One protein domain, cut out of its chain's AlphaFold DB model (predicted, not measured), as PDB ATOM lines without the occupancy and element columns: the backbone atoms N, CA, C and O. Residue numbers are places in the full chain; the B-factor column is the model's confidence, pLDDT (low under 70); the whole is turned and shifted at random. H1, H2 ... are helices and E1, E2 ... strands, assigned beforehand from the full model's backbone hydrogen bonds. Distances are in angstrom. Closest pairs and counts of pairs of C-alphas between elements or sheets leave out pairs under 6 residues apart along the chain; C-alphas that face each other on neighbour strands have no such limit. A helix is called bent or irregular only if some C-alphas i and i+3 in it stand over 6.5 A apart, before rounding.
ATOM      1  N   LEU A 510     -10.186 -47.663  29.013       86.94
ATOM      2  CA  LEU A 510      -9.492 -48.885  29.405       86.94
ATOM      3  C   LEU A 510      -8.706 -49.443  28.216       86.94
ATOM      4  O   LEU A 510      -9.257 -49.775  27.162       86.94
ATOM      5  N   VAL A 511      -7.391 -49.561  28.392       87.81
ATOM      6  CA  VAL A 511      -6.446 -49.953  27.344       87.81
ATOM      7  C   VAL A 511      -5.562 -51.112  27.787       87.81
ATOM      8  O   VAL A 511      -5.043 -51.176  28.897       87.81
ATOM      9  N   TRP A 512      -5.291 -52.014  26.856       87.75
ATOM     10  CA  TRP A 512      -4.110 -52.855  26.923       87.75
ATOM     11  C   TRP A 512      -2.881 -51.993  26.629       87.75
ATOM     12  O   TRP A 512      -2.788 -51.403  25.553       87.75
ATOM     13  N   ALA A 513      -1.907 -51.987  27.535       89.31
ATOM     14  CA  ALA A 513      -0.685 -51.198  27.424       89.31
ATOM     15  C   ALA A 513       0.579 -52.081  27.450       89.31
ATOM     16  O   ALA A 513       0.775 -52.877  28.376       89.31
ATOM     17  N   LYS A 514       1.461 -51.938  26.451       85.62
ATOM     18  CA  LYS A 514       2.675 -52.757  26.273       85.62
ATOM     19  C   LYS A 514       3.957 -51.997  26.619       85.62
ATOM     20  O   LYS A 514       4.444 -51.193  25.829       85.62
ATOM     21  N   CYS A 515       4.569 -52.340  27.751       80.50
ATOM     22  CA  CYS A 515       5.941 -51.934  28.063       80.50
ATOM     23  C   CYS A 515       6.977 -52.849  27.389       80.50
ATOM     24  O   CYS A 515       6.772 -54.056  27.244       80.50
ATOM     25  N   GLN A 516       8.143 -52.295  27.046       75.25
ATOM     26  CA  GLN A 516       9.273 -53.066  26.515       75.25
ATOM     27  C   GLN A 516       9.682 -54.190  27.493       75.25
ATOM     28  O   GLN A 516       9.702 -53.996  28.710       75.25
ATOM     29  N   GLY A 517       9.951 -55.393  26.968       71.56
ATOM     30  CA  GLY A 517      10.271 -56.600  27.754       71.56
ATOM     31  C   GLY A 517       9.085 -57.269  28.477       71.56
ATOM     32  O   GLY A 517       9.224 -58.373  29.015       71.56
ATOM     33  N   HIS A 518       7.903 -56.654  28.462       71.88
ATOM     34  CA  HIS A 518       6.728 -57.064  29.231       71.88
ATOM     35  C   HIS A 518       5.571 -57.505  28.311       71.88
ATOM     36  O   HIS A 518       5.584 -57.189  27.119       71.88
ATOM     37  N   PRO A 519       4.598 -58.300  28.803       78.62
ATOM     38  CA  PRO A 519       3.364 -58.542  28.059       78.62
ATOM     39  C   PRO A 519       2.500 -57.275  28.034       78.62
ATOM     40  O   PRO A 519       2.782 -56.306  28.744       78.62
ATOM     41  N   TRP A 520       1.417 -57.304  27.259       84.38
ATOM     42  CA  TRP A 520       0.330 -56.351  27.460       84.38
ATOM     43  C   TRP A 520      -0.267 -56.547  28.859       84.38
ATOM     44  O   TRP A 520      -0.582 -57.670  29.251       84.38
ATOM     45  N   PHE A 521      -0.439 -55.451  29.591       86.75
ATOM     46  CA  PHE A 521      -1.189 -55.409  30.846       86.75
ATOM     47  C   PHE A 521      -2.391 -54.463  30.686       86.75
ATOM     48  O   PHE A 521      -2.276 -53.490  29.936       86.75
ATOM     49  N   PRO A 522      -3.518 -54.711  31.376       88.88
ATOM     50  CA  PRO A 522      -4.612 -53.754  31.492       88.88
ATOM     51  C   PRO A 522      -4.152 -52.475  32.191       88.88
ATOM     52  O   PRO A 522      -3.407 -52.524  33.177       88.88
ATOM     53  N   ALA A 523      -4.602 -51.339  31.677       89.19
ATOM     54  CA  ALA A 523      -4.266 -50.015  32.164       89.19
ATOM     55  C   ALA A 523      -5.412 -49.024  31.902       89.19
ATOM     56  O   ALA A 523      -6.190 -49.189  30.964       89.19
ATOM     57  N   LEU A 524      -5.486 -47.985  32.725       88.38
ATOM     58  CA  LEU A 524      -6.377 -46.843  32.567       88.38
ATOM     59  C   LEU A 524      -5.590 -45.671  31.972       88.38
ATOM     60  O   LEU A 524      -4.492 -45.366  32.443       88.38
ATOM     61  N   VAL A 525      -6.136 -44.996  30.963       86.69
ATOM     62  CA  VAL A 525      -5.579 -43.728  30.462       86.69
ATOM     63  C   VAL A 525      -6.000 -42.598  31.401       86.69
ATOM     64  O   VAL A 525      -7.173 -42.485  31.729       86.69
ATOM     65  N   VAL A 526      -5.070 -41.746  31.834       83.50
ATOM     66  CA  VAL A 526      -5.347 -40.681  32.817       83.50
ATOM     67  C   VAL A 526      -4.958 -39.320  32.245       83.50
ATOM     68  O   VAL A 526      -3.866 -39.169  31.695       83.50
ATOM     69  N   ASP A 527      -5.830 -38.315  32.387       77.62
ATOM     70  CA  ASP A 527      -5.482 -36.930  32.054       77.62
ATOM     71  C   ASP A 527      -4.515 -36.366  33.117       77.62
ATOM     72  O   ASP A 527      -4.904 -36.228  34.279       77.62
ATOM     73  N   PRO A 528      -3.264 -36.008  32.763       71.00
ATOM     74  CA  PRO A 528      -2.304 -35.421  33.702       71.00
ATOM     75  C   PRO A 528      -2.728 -34.052  34.265       71.00
ATOM     76  O   PRO A 528      -2.096 -33.576  35.207       71.00
ATOM     77  N   ASN A 529      -3.734 -33.395  33.677       64.94
ATOM     78  CA  ASN A 529      -4.147 -32.037  34.031       64.94
ATOM     79  C   ASN A 529      -5.331 -31.980  35.015       64.94
ATOM     80  O   ASN A 529      -5.602 -30.902  35.547       64.94
ATOM     81  N   ARG A 530      -6.059 -33.083  35.257       63.56
ATOM     82  CA  ARG A 530      -7.194 -33.079  36.200       63.56
ATOM     83  C   ARG A 530      -6.709 -33.269  37.638       63.56
ATOM     84  O   ARG A 530      -5.910 -34.149  37.941       63.56
ATOM     85  N   THR A 531      -7.213 -32.420  38.529       53.59
ATOM     86  CA  THR A 531      -6.881 -32.397  39.967       53.59
ATOM     87  C   THR A 531      -8.061 -32.796  40.854       53.59
ATOM     88  O   THR A 531      -8.027 -32.552  42.058       53.59
ATOM     89  N   ASP A 532      -9.126 -33.321  40.254       54.44
ATOM     90  CA  ASP A 532     -10.422 -33.559  40.886       54.44
ATOM     91  C   ASP A 532     -10.679 -35.066  41.000       54.44
ATOM     92  O   ASP A 532     -10.368 -35.819  40.081       54.44
ATOM     93  N   THR A 533     -11.198 -35.512  42.143       55.44
ATOM     94  CA  THR A 533     -11.182 -36.925  42.570       55.44
ATOM     95  C   THR A 533     -12.578 -37.524  42.713       55.44
ATOM     96  O   THR A 533     -12.759 -38.461  43.492       55.44
ATOM     97  N   LEU A 534     -13.567 -36.975  41.997       51.38
ATOM     98  CA  LEU A 534     -14.997 -37.303  42.127       51.38
ATOM     99  C   LEU A 534     -15.306 -38.810  42.135       51.38
ATOM    100  O   LEU A 534     -16.247 -39.225  42.806       51.38
ATOM    101  N   TYR A 535     -14.510 -39.623  41.434       54.72
ATOM    102  CA  TYR A 535     -14.786 -41.047  41.204       54.72
ATOM    103  C   TYR A 535     -13.701 -41.994  41.745       54.72
ATOM    104  O   TYR A 535     -13.610 -43.146  41.335       54.72
ATOM    105  N   GLY A 536     -12.854 -41.524  42.672       55.88
ATOM    106  CA  GLY A 536     -11.789 -42.350  43.264       55.88
ATOM    107  C   GLY A 536     -10.641 -42.694  42.304       55.88
ATOM    108  O   GLY A 536      -9.858 -43.604  42.576       55.88
ATOM    109  N   GLU A 537     -10.540 -41.966  41.190       64.25
ATOM    110  CA  GLU A 537      -9.487 -42.095  40.183       64.25
ATOM    111  C   GLU A 537      -8.078 -42.011  40.812       64.25
ATOM    112  O   GLU A 537      -7.839 -41.194  41.712       64.25
ATOM    113  N   PRO A 538      -7.100 -42.809  40.342       63.03
ATOM    114  CA  PRO A 538      -5.739 -42.724  40.849       63.03
ATOM    115  C   PRO A 538      -5.102 -41.388  40.434       63.03
ATOM    116  O   PRO A 538      -4.907 -41.126  39.251       63.03
ATOM    117  N   ILE A 539      -4.724 -40.549  41.402       67.31
ATOM    118  CA  ILE A 539      -4.056 -39.266  41.123       67.31
ATOM    119  C   ILE A 539      -2.603 -39.523  40.678       67.31
ATOM    120  O   ILE A 539      -1.857 -40.179  41.420       67.31
ATOM    121  N   PRO A 540      -2.140 -38.987  39.532       72.31
ATOM    122  CA  PRO A 540      -0.747 -39.114  39.120       72.31
ATOM    123  C   PRO A 540       0.189 -38.324  40.058       72.31
ATOM    124  O   PRO A 540       0.012 -37.117  40.244       72.31
ATOM    125  N   PRO A 541       1.217 -38.957  40.662       75.75
ATOM    126  CA  PRO A 541       2.201 -38.256  41.481       75.75
ATOM    127  C   PRO A 541       2.922 -37.180  40.668       75.75
ATOM    128  O   PRO A 541       3.320 -37.442  39.536       75.75
ATOM    129  N   LYS A 542       3.170 -36.001  41.255       70.38
ATOM    130  CA  LYS A 542       3.727 -34.839  40.529       70.38
ATOM    131  C   LYS A 542       4.962 -35.178  39.684       70.38
ATOM    132  O   LYS A 542       4.939 -34.931  38.490       70.38
ATOM    133  N   HIS A 543       5.932 -35.913  40.238       68.69
ATOM    134  CA  HIS A 543       7.142 -36.336  39.513       68.69
ATOM    135  C   HIS A 543       6.889 -37.169  38.236       68.69
ATOM    136  O   HIS A 543       7.771 -37.266  37.388       68.69
ATOM    137  N   VAL A 544       5.720 -37.804  38.102       76.44
ATOM    138  CA  VAL A 544       5.290 -38.512  36.886       76.44
ATOM    139  C   VAL A 544       4.779 -37.512  35.851       76.44
ATOM    140  O   VAL A 544       5.128 -37.619  34.677       76.44
ATOM    141  N   VAL A 545       3.990 -36.524  36.281       72.94
ATOM    142  CA  VAL A 545       3.492 -35.425  35.437       72.94
ATOM    143  C   VAL A 545       4.652 -34.544  34.961       72.94
ATOM    144  O   VAL A 545       4.745 -34.248  33.773       72.94
ATOM    145  N   ASP A 546       5.596 -34.232  35.850       68.25
ATOM    146  CA  ASP A 546       6.817 -33.464  35.566       68.25
ATOM    147  C   ASP A 546       7.764 -34.190  34.581       68.25
ATOM    148  O   ASP A 546       8.617 -33.565  33.956       68.25
ATOM    149  N   MET A 547       7.609 -35.512  34.408       65.06
ATOM    150  CA  MET A 547       8.370 -36.341  33.458       65.06
ATOM    151  C   MET A 547       7.733 -36.393  32.050       65.06
ATOM    152  O   MET A 547       8.179 -37.150  31.184       65.06
ATOM    153  N   LYS A 548       6.689 -35.594  31.795       65.44
ATOM    154  CA  LYS A 548       6.065 -35.438  30.473       65.44
ATOM    155  C   LYS A 548       7.070 -34.872  29.463       65.44
ATOM    156  O   LYS A 548       7.509 -33.731  29.585       65.44
ATOM    157  N   THR A 549       7.413 -35.643  28.432       60.72
ATOM    158  CA  THR A 549       8.162 -35.111  27.280       60.72
ATOM    159  C   THR A 549       7.253 -34.214  26.431       60.72
ATOM    160  O   THR A 549       6.031 -34.358  26.455       60.72
ATOM    161  N   ASN A 550       7.831 -33.320  25.620       57.94
ATOM    162  CA  ASN A 550       7.077 -32.450  24.698       57.94
ATOM    163  C   ASN A 550       6.372 -33.202  23.538       57.94
ATOM    164  O   ASN A 550       5.797 -32.572  22.650       57.94
ATOM    165  N   ASP A 551       6.390 -34.538  23.540       60.69
ATOM    166  CA  ASP A 551       5.726 -35.371  22.540       60.69
ATOM    167  C   ASP A 551       4.203 -35.331  22.740       60.69
ATOM    168  O   ASP A 551       3.667 -35.964  23.651       60.69
ATOM    169  N   ARG A 552       3.478 -34.646  21.845       61.72
ATOM    170  CA  ARG A 552       2.002 -34.563  21.891       61.72
ATOM    171  C   ARG A 552       1.290 -35.923  21.794       61.72
ATOM    172  O   ARG A 552       0.134 -36.021  22.181       61.72
ATOM    173  N   ASN A 553       1.983 -36.969  21.332       69.56
ATOM    174  CA  ASN A 553       1.412 -38.290  21.040       69.56
ATOM    175  C   ASN A 553       1.719 -39.346  22.129       69.56
ATOM    176  O   ASN A 553       1.678 -40.553  21.855       69.56
ATOM    177  N   ARG A 554       2.053 -38.912  23.355       82.19
ATOM    178  CA  ARG A 554       2.188 -39.787  24.532       82.19
ATOM    179  C   ARG A 554       1.021 -39.627  25.496       82.19
ATOM    180  O   ARG A 554       0.634 -38.519  25.850       82.19
ATOM    181  N   TYR A 555       0.556 -40.763  25.990       84.62
ATOM    182  CA  TYR A 555      -0.508 -40.885  26.974       84.62
ATOM    183  C   TYR A 555       0.102 -41.311  28.307       84.62
ATOM    184  O   TYR A 555       1.040 -42.118  28.340       84.62
ATOM    185  N   LEU A 556      -0.434 -40.778  29.403       86.19
ATOM    186  CA  LEU A 556      -0.130 -41.260  30.740       86.19
ATOM    187  C   LEU A 556      -1.077 -42.417  31.057       86.19
ATOM    188  O   LEU A 556      -2.294 -42.256  30.981       86.19
ATOM    189  N   VAL A 557      -0.521 -43.579  31.401       86.94
ATOM    190  CA  VAL A 557      -1.309 -44.743  31.813       86.94
ATOM    191  C   VAL A 557      -1.016 -45.150  33.252       86.94
ATOM    192  O   VAL A 557       0.142 -45.175  33.687       86.94
ATOM    193  N   ASN A 558      -2.084 -45.491  33.969       87.31
ATOM    194  CA  ASN A 558      -2.052 -46.170  35.255       87.31
ATOM    195  C   ASN A 558      -2.252 -47.675  35.030       87.31
ATOM    196  O   ASN A 558      -3.170 -48.067  34.317       87.31
ATOM    197  N   TYR A 559      -1.402 -48.523  35.601       87.56
ATOM    198  CA  TYR A 559      -1.483 -49.977  35.423       87.56
ATOM    199  C   TYR A 559      -2.183 -50.639  36.618       87.56
ATOM    200  O   TYR A 559      -1.824 -50.383  37.765       87.56
ATOM    201  N   PHE A 560      -3.078 -51.601  36.361       81.69
ATOM    202  CA  PHE A 560      -3.749 -52.401  37.402       81.69
ATOM    203  C   PHE A 560      -2.827 -53.495  38.024       81.69
ATOM    204  O   PHE A 560      -3.277 -54.583  38.377       81.69
ATOM    205  N   ASP A 561      -1.516 -53.235  38.144       79.75
ATOM    206  CA  ASP A 561      -0.494 -54.131  38.724       79.75
ATOM    207  C   ASP A 561       0.143 -53.469  39.957       79.75
ATOM    208  O   ASP A 561       0.740 -52.401  39.865       79.75
ATOM    209  N   GLU A 562       0.127 -54.157  41.103       62.62
ATOM    210  CA  GLU A 562       0.770 -53.740  42.367       62.62
ATOM    211  C   GLU A 562       2.260 -53.341  42.225       62.62
ATOM    212  O   GLU A 562       2.839 -52.758  43.140       62.62
ATOM    213  N   LYS A 563       2.908 -53.697  41.105       63.50
ATOM    214  CA  LYS A 563       4.342 -53.491  40.832       63.50
ATOM    215  C   LYS A 563       4.645 -52.420  39.783       63.50
ATOM    216  O   LYS A 563       5.814 -52.068  39.623       63.50
ATOM    217  N   ARG A 564       3.652 -51.926  39.040       63.66
ATOM    218  CA  ARG A 564       3.806 -50.818  38.081       63.66
ATOM    219  C   ARG A 564       2.597 -49.920  38.233       63.66
ATOM    220  O   ARG A 564       1.498 -50.362  37.965       63.66
ATOM    221  N   LEU A 565       2.814 -48.676  38.639       70.75
ATOM    222  CA  LEU A 565       1.713 -47.753  38.915       70.75
ATOM    223  C   LEU A 565       1.511 -46.742  37.784       70.75
ATOM    224  O   LEU A 565       0.378 -46.402  37.483       70.75
ATOM    225  N   TRP A 566       2.590 -46.287  37.140       84.00
ATOM    226  CA  TRP A 566       2.558 -45.156  36.210       84.00
ATOM    227  C   TRP A 566       3.576 -45.302  35.083       84.00
ATOM    228  O   TRP A 566       4.726 -45.654  35.344       84.00
ATOM    229  N   GLN A 567       3.176 -44.994  33.846       85.56
ATOM    230  CA  GLN A 567       4.079 -44.949  32.693       85.56
ATOM    231  C   GLN A 567       3.560 -44.000  31.600       85.56
ATOM    232  O   GLN A 567       2.374 -43.995  31.286       85.56
ATOM    233  N   TRP A 568       4.464 -43.253  30.960       85.69
ATOM    234  CA  TRP A 568       4.188 -42.571  29.689       85.69
ATOM    235  C   TRP A 568       4.434 -43.525  28.514       85.69
ATOM    236  O   TRP A 568       5.544 -44.056  28.395       85.69
ATOM    237  N   LEU A 569       3.441 -43.718  27.641       84.44
ATOM    238  CA  LEU A 569       3.526 -44.586  26.457       84.44
ATOM    239  C   LEU A 569       3.044 -43.877  25.176       84.44
ATOM    240  O   LEU A 569       2.122 -43.062  25.240       84.44
ATOM    241  N   PRO A 570       3.633 -44.176  24.002       84.94
ATOM    242  CA  PRO A 570       3.136 -43.691  22.717       84.94
ATOM    243  C   PRO A 570       1.871 -44.450  22.282       84.94
ATOM    244  O   PRO A 570       1.672 -45.604  22.672       84.94
ATOM    245  N   ARG A 571       1.058 -43.844  21.402       82.88
ATOM    246  CA  ARG A 571      -0.191 -44.435  20.863       82.88
ATOM    247  C   ARG A 571      -0.044 -45.882  20.367       82.88
ATOM    248  O   ARG A 571      -0.948 -46.685  20.579       82.88
ATOM    249  N   ASN A 572       1.087 -46.220  19.747       82.12
ATOM    250  CA  ASN A 572       1.365 -47.535  19.149       82.12
ATOM    251  C   ASN A 572       1.639 -48.637  20.197       82.12
ATOM    252  O   ASN A 572       1.669 -49.819  19.863       82.12
ATOM    253  N   SER A 573       1.847 -48.268  21.465       84.00
ATOM    254  CA  SER A 573       1.982 -49.200  22.594       84.00
ATOM    255  C   SER A 573       0.667 -49.411  23.354       84.00
ATOM    256  O   SER A 573       0.667 -50.117  24.364       84.00
ATOM    257  N   LEU A 574      -0.436 -48.813  22.885       84.88
ATOM    258  CA  LEU A 574      -1.765 -48.853  23.494       84.88
ATOM    259  C   LEU A 574      -2.808 -49.404  22.512       84.88
ATOM    260  O   LEU A 574      -2.783 -49.104  21.319       84.88
ATOM    261  N   GLN A 575      -3.756 -50.183  23.024       83.19
ATOM    262  CA  GLN A 575      -4.914 -50.668  22.272       83.19
ATOM    263  C   GLN A 575      -6.117 -50.763  23.210       83.19
ATOM    264  O   GLN A 575      -6.012 -51.415  24.247       83.19
ATOM    265  N   VAL A 576      -7.242 -50.149  22.840       82.25
ATOM    266  CA  VAL A 576      -8.499 -50.173  23.612       82.25
ATOM    267  C   VAL A 576      -8.915 -51.613  23.943       82.25
ATOM    268  O   VAL A 576      -8.705 -52.534  23.146       82.25
ATOM    269  N   MET A 577      -9.448 -51.832  25.145       77.12
ATOM    270  CA  MET A 577      -9.894 -53.147  25.608       77.12
ATOM    271  C   MET A 577     -11.232 -53.520  24.958       77.12
ATOM    272  O   MET A 577     -12.265 -52.941  25.267       77.12
ATOM    273  N   GLY A 578     -11.209 -54.514  24.065       69.62
ATOM    274  CA  GLY A 578     -12.394 -55.055  23.386       69.62
ATOM    275  C   GLY A 578     -12.485 -56.572  23.542       69.62
ATOM    276  O   GLY A 578     -11.455 -57.255  23.493       69.62
ATOM    277  N   ILE A 579     -13.707 -57.083  23.731       60.75
ATOM    278  CA  ILE A 579     -14.024 -58.459  24.169       60.75
ATOM    279  C   ILE A 579     -13.198 -59.515  23.413       60.75
ATOM    280  O   ILE A 579     -12.467 -60.287  24.038       60.75
ATOM    281  N   ASP A 580     -13.208 -59.473  22.081       54.66
ATOM    282  CA  ASP A 580     -12.583 -60.480  21.207       54.66
ATOM    283  C   ASP A 580     -11.042 -60.471  21.235       54.66
ATOM    284  O   ASP A 580     -10.382 -61.449  20.870       54.66
ATOM    285  N   THR A 581     -10.435 -59.371  21.691       60.06
ATOM    286  CA  THR A 581      -8.971 -59.229  21.785       60.06
ATOM    287  C   THR A 581      -8.406 -59.734  23.115       60.06
ATOM    288  O   THR A 581      -7.235 -60.121  23.189       60.06
ATOM    289  N   ASN A 582      -9.238 -59.772  24.162       70.75
ATOM    290  CA  ASN A 582      -8.807 -59.997  25.541       70.75
ATOM    291  C   ASN A 582      -8.211 -61.401  25.743       70.75
ATOM    292  O   ASN A 582      -7.129 -61.542  26.319       70.75
ATOM    293  N   GLY A 583      -8.858 -62.443  25.206       62.38
ATOM    294  CA  GLY A 583      -8.429 -63.838  25.377       62.38
ATOM    295  C   GLY A 583      -7.027 -64.139  24.827       62.38
ATOM    296  O   GLY A 583      -6.270 -64.900  25.434       62.38
ATOM    297  N   LYS A 584      -6.631 -63.489  23.722       67.06
ATOM    298  CA  LYS A 584      -5.285 -63.636  23.133       67.06
ATOM    299  C   LYS A 584      -4.209 -62.984  24.011       67.06
ATOM    300  O   LYS A 584      -3.135 -63.554  24.188       67.06
ATOM    301  N   LYS A 585      -4.501 -61.833  24.626       72.88
ATOM    302  CA  LYS A 585      -3.551 -61.109  25.495       72.88
ATOM    303  C   LYS A 585      -3.388 -61.754  26.874       72.88
ATOM    304  O   LYS A 585      -2.270 -61.849  27.373       72.88
ATOM    305  N   LEU A 586      -4.465 -62.309  27.436       68.38
ATOM    306  CA  LEU A 586      -4.437 -63.112  28.669       68.38
ATOM    307  C   LEU A 586      -3.593 -64.402  28.544       68.38
ATOM    308  O   LEU A 586      -3.139 -64.951  29.551       68.38
ATOM    309  N   THR A 587      -3.364 -64.895  27.321       62.47
ATOM    310  CA  THR A 587      -2.675 -66.172  27.051       62.47
ATOM    311  C   THR A 587      -1.278 -66.037  26.425       62.47
ATOM    312  O   THR A 587      -0.537 -67.019  26.408       62.47
ATOM    313  N   GLU A 588      -0.857 -64.837  26.002       70.25
ATOM    314  CA  GLU A 588       0.414 -64.566  25.292       70.25
ATOM    315  C   GLU A 588       1.683 -65.013  26.057       70.25
ATOM    316  O   GLU A 588       2.699 -65.372  25.456       70.25
ATOM    317  N   ARG A 589       1.657 -65.024  27.398       65.75
ATOM    318  CA  ARG A 589       2.805 -65.423  28.235       65.75
ATOM    319  C   ARG A 589       2.779 -66.905  28.600       65.75
ATOM    320  O   ARG A 589       1.915 -67.363  29.334       65.75
ATOM    321  N   ARG A 590       3.843 -67.635  28.246       58.66
ATOM    322  CA  ARG A 590       4.055 -69.039  28.670       58.66
ATOM    323  C   ARG A 590       4.335 -69.230  30.176       58.66
ATOM    324  O   ARG A 590       4.313 -70.360  30.646       58.66
ATOM    325  N   LYS A 591       4.613 -68.165  30.945       75.94
ATOM    326  CA  LYS A 591       4.903 -68.248  32.393       75.94
ATOM    327  C   LYS A 591       3.616 -68.134  33.232       75.94
ATOM    328  O   LYS A 591       2.964 -67.092  33.147       75.94
ATOM    329  N   PRO A 592       3.275 -69.117  34.094       74.31
ATOM    330  CA  PRO A 592       2.059 -69.067  34.918       74.31
ATOM    331  C   PRO A 592       1.989 -67.866  35.874       74.31
ATOM    332  O   PRO A 592       0.913 -67.313  36.086       74.31
ATOM    333  N   SER A 593       3.134 -67.422  36.408       74.94
ATOM    334  CA  SER A 593       3.247 -66.222  37.252       74.94
ATOM    335  C   SER A 593       2.790 -64.949  36.544       74.94
ATOM    336  O   SER A 593       2.128 -64.106  37.143       74.94
ATOM    337  N   ASP A 594       3.164 -64.819  35.272       78.00
ATOM    338  CA  ASP A 594       2.904 -63.635  34.462       78.00
ATOM    339  C   ASP A 594       1.427 -63.635  34.051       78.00
ATOM    340  O   ASP A 594       0.758 -62.618  34.206       78.00
ATOM    341  N   ARG A 595       0.894 -64.796  33.634       80.62
ATOM    342  CA  ARG A 595      -0.537 -64.978  33.330       80.62
ATOM    343  C   ARG A 595      -1.422 -64.594  34.511       80.62
ATOM    344  O   ARG A 595      -2.260 -63.719  34.353       80.62
ATOM    345  N   LYS A 596      -1.183 -65.158  35.702       83.00
ATOM    346  CA  LYS A 596      -1.992 -64.866  36.900       83.00
ATOM    347  C   LYS A 596      -1.921 -63.392  37.334       83.00
ATOM    348  O   LYS A 596      -2.860 -62.886  37.943       83.00
ATOM    349  N   ALA A 597      -0.828 -62.689  37.023       83.12
ATOM    350  CA  ALA A 597      -0.717 -61.251  37.266       83.12
ATOM    351  C   ALA A 597      -1.527 -60.418  36.254       83.12
ATOM    352  O   ALA A 597      -2.233 -59.503  36.666       83.12
ATOM    353  N   VAL A 598      -1.459 -60.747  34.958       83.69
ATOM    354  CA  VAL A 598      -2.265 -60.089  33.907       83.69
ATOM    355  C   VAL A 598      -3.760 -60.363  34.115       83.69
ATOM    356  O   VAL A 598      -4.572 -59.460  33.968       83.69
ATOM    357  N   GLU A 599      -4.115 -61.582  34.519       83.81
ATOM    358  CA  GLU A 599      -5.477 -62.013  34.849       83.81
ATOM    359  C   GLU A 599      -6.045 -61.250  36.057       83.81
ATOM    360  O   GLU A 599      -7.115 -60.662  35.940       83.81
ATOM    361  N   LYS A 600      -5.299 -61.136  37.171       86.25
ATOM    362  CA  LYS A 600      -5.719 -60.298  38.314       86.25
ATOM    363  C   LYS A 600      -5.901 -58.827  37.912       86.25
ATOM    364  O   LYS A 600      -6.884 -58.206  38.307       86.25
ATOM    365  N   ALA A 601      -4.969 -58.278  37.131       85.62
ATOM    366  CA  ALA A 601      -5.061 -56.907  36.626       85.62
ATOM    367  C   ALA A 601      -6.278 -56.707  35.700       85.62
ATOM    368  O   ALA A 601      -6.856 -55.626  35.662       85.62
ATOM    369  N   PHE A 602      -6.690 -57.752  34.976       86.00
ATOM    370  CA  PHE A 602      -7.860 -57.732  34.098       86.00
ATOM    371  C   PHE A 602      -9.169 -57.776  34.892       86.00
ATOM    372  O   PHE A 602     -10.079 -57.017  34.576       86.00
ATOM    373  N   THR A 603      -9.243 -58.568  35.967       84.94
ATOM    374  CA  THR A 603     -10.372 -58.516  36.910       84.94
ATOM    375  C   THR A 603     -10.520 -57.118  37.516       84.94
ATOM    376  O   THR A 603     -11.596 -56.541  37.416       84.94
ATOM    377  N   GLY A 604      -9.436 -56.523  38.032       83.44
ATOM    378  CA  GLY A 604      -9.473 -55.168  38.603       83.44
ATOM    379  C   GLY A 604      -9.854 -54.072  37.595       83.44
ATOM    380  O   GLY A 604     -10.546 -53.120  37.948       83.44
ATOM    381  N   ALA A 605      -9.467 -54.222  36.323       85.44
ATOM    382  CA  ALA A 605      -9.899 -53.324  35.251       85.44
ATOM    383  C   ALA A 605     -11.408 -53.438  34.954       85.44
ATOM    384  O   ALA A 605     -12.061 -52.425  34.714       85.44
ATOM    385  N   LEU A 606     -11.979 -54.649  35.003       83.94
ATOM    386  CA  LEU A 606     -13.425 -54.860  34.851       83.94
ATOM    387  C   LEU A 606     -14.218 -54.363  36.070       83.94
ATOM    388  O   LEU A 606     -15.271 -53.758  35.890       83.94
ATOM    389  N   GLU A 607     -13.705 -54.565  37.286       83.38
ATOM    390  CA  GLU A 607     -14.278 -54.016  38.523       83.38
ATOM    391  C   GLU A 607     -14.333 -52.480  38.467       83.38
ATOM    392  O   GLU A 607     -15.387 -51.895  38.715       83.38
ATOM    393  N   PHE A 608     -13.242 -51.830  38.041       81.62
ATOM    394  CA  PHE A 608     -13.209 -50.383  37.812       81.62
ATOM    395  C   PHE A 608     -14.208 -49.946  36.729       81.62
ATOM    396  O   PHE A 608     -14.955 -48.992  36.938       81.62
ATOM    397  N   SER A 609     -14.285 -50.662  35.599       80.88
ATOM    398  CA  SER A 609     -15.264 -50.372  34.540       80.88
ATOM    399  C   SER A 609     -16.702 -50.422  35.059       80.88
ATOM    400  O   SER A 609     -17.491 -49.528  34.768       80.88
ATOM    401  N   ALA A 610     -17.042 -51.449  35.845       80.12
ATOM    402  CA  ALA A 610     -18.370 -51.606  36.428       80.12
ATOM    403  C   ALA A 610     -18.673 -50.512  37.463       80.12
ATOM    404  O   ALA A 610     -19.788 -49.995  37.493       80.12
ATOM    405  N   GLN A 611     -17.679 -50.113  38.266       78.38
ATOM    406  CA  GLN A 611     -17.806 -49.006  39.211       78.38
ATOM    407  C   GLN A 611     -18.077 -47.674  38.494       78.38
ATOM    408  O   GLN A 611     -18.988 -46.954  38.897       78.38
ATOM    409  N   MET A 612     -17.347 -47.361  37.417       72.94
ATOM    410  CA  MET A 612     -17.585 -46.138  36.636       72.94
ATOM    411  C   MET A 612     -18.982 -46.152  36.005       72.94
ATOM    412  O   MET A 612     -19.723 -45.184  36.144       72.94
ATOM    413  N   SER A 613     -19.397 -47.270  35.403       77.12
ATOM    414  CA  SER A 613     -20.736 -47.397  34.810       77.12
ATOM    415  C   SER A 613     -21.876 -47.313  35.836       77.12
ATOM    416  O   SER A 613     -22.928 -46.761  35.519       77.12
ATOM    417  N   ALA A 614     -21.692 -47.812  37.064       73.88
ATOM    418  CA  ALA A 614     -22.674 -47.654  38.144       73.88
ATOM    419  C   ALA A 614     -22.804 -46.187  38.595       73.88
ATOM    420  O   ALA A 614     -23.918 -45.692  38.770       73.88
ATOM    421  N   ILE A 615     -21.674 -45.481  38.702       67.94
ATOM    422  CA  ILE A 615     -21.605 -44.049  39.022       67.94
ATOM    423  C   ILE A 615     -22.272 -43.202  37.924       67.94
ATOM    424  O   ILE A 615     -23.113 -42.359  38.227       67.94
ATOM    425  N   GLU A 616     -21.962 -43.451  36.646       66.31
ATOM    426  CA  GLU A 616     -22.604 -42.767  35.509       66.31
ATOM    427  C   GLU A 616     -24.111 -43.063  35.409       66.31
ATOM    428  O   GLU A 616     -24.869 -42.239  34.895       66.31
ATOM    429  N   SER A 617     -24.561 -44.207  35.938       70.19
ATOM    430  CA  SER A 617     -25.980 -44.585  36.007       70.19
ATOM    431  C   SER A 617     -26.746 -43.927  37.167       70.19
ATOM    432  O   SER A 617     -27.966 -44.064  37.223       70.19
ATOM    433  N   GLY A 618     -26.070 -43.209  38.072       53.47
ATOM    434  CA  GLY A 618     -26.716 -42.407  39.118       53.47
ATOM    435  C   GLY A 618     -27.439 -43.212  40.203       53.47
ATOM    436  O   GLY A 618     -28.498 -42.785  40.663       53.47
TER     437      GLY A 618
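AT A GLANCE: This is residues 510 to 618 of the 620 residues of the protein "Hypothetical protein" of Oppiella nova (UniProt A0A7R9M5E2). A small, strongly twisted sheet of five strands folds back on itself, E4 and E3 facing E1 and E5 with E2 as the hinge, and one long helix, H3, runs along E2 and E3 and on past the sheet. H2 folds back beside the first part of H3 as a helical hairpin, while the long loop 527 to 541 and tiny H1 lie beyond the far end of E2. The printed part has 109 residues with three named helices and five named strands, in the order E1 E2 H1 E3 E4 E5 H2 H3; the sheet's order is E4 E3 E2 E1 E5, antiparallel throughout. The class is mixed, helices and strands; the whole is compact, with a radius of gyration of the C-alphas of 14.3 A and spans of 39 by 38 by 23 A.

HOW THE PARTS SIT: Start at E1, residues 510 to 514, which makes a hairpin with E2, residues 520 to 526; N 523 and O 511 are 2.8 A apart, within hydrogen-bond range. Next find H1, residues 542 to 545, which only grazes the sheet with residues 544 to 545. E3, residues 554 to 561, is antiparallel to E2, with N 524 and O 558 at 2.8 A. E3 forms a hairpin with E4, residues 564 to 570, where N 557 and O 567 are 2.9 A apart. E5, residues 574 to 576, is antiparallel to E1, with N 512 and O 575 at 2.8 A. H2, residues 579 to 587, only grazes the sheet with residues 581 to 586; it is irregular, but only just: C-alphas 580 and 583 are 6.8 A apart. H3, residues 592 to 616, is on the sheet at a height of 7.9 A, over E3 and E2; it runs along the strands, at 15 degrees to E2 on the local plane. The closest C-alphas of H3 and E3 are those of Ala 601 and Phe 560, 4.8 A apart. H3 touches H2 with residues 595 to 599 alone, opposite ways at a shallow tilt of 28 degrees, closest at the C-alphas of Arg 595 and Leu 586, 6.4 A. Every O i to N i+4 pair is within hydrogen-bond range in H3; H2 has 2 of 5, beside 4 of 6 O i to N i+3 pairs, and H1 is too short for an i+4 pair.

IN THESE COORDINATES: Find C-alpha 510 at (-9.492, -48.885, 29.405), where E1 begins. E2 measures 17.5 A, E3 20.4 A and E4 16.9 A from first to last C-alpha. H3 runs 36.1 A, from C-alpha 592 at (2.059, -69.067, 34.918) to C-alpha 616 at (-22.604, -42.767, 35.509).

THE WHOLE: The C-alphas farthest apart are those of Arg 590 and Gly 618, 42.0 A. The printed part has no cut, and the one long link is E2 to H1. Mean pLDDT of the printed part is 74.7; look for values under 70 at residues 529 to 539 and 546 to 553, among others.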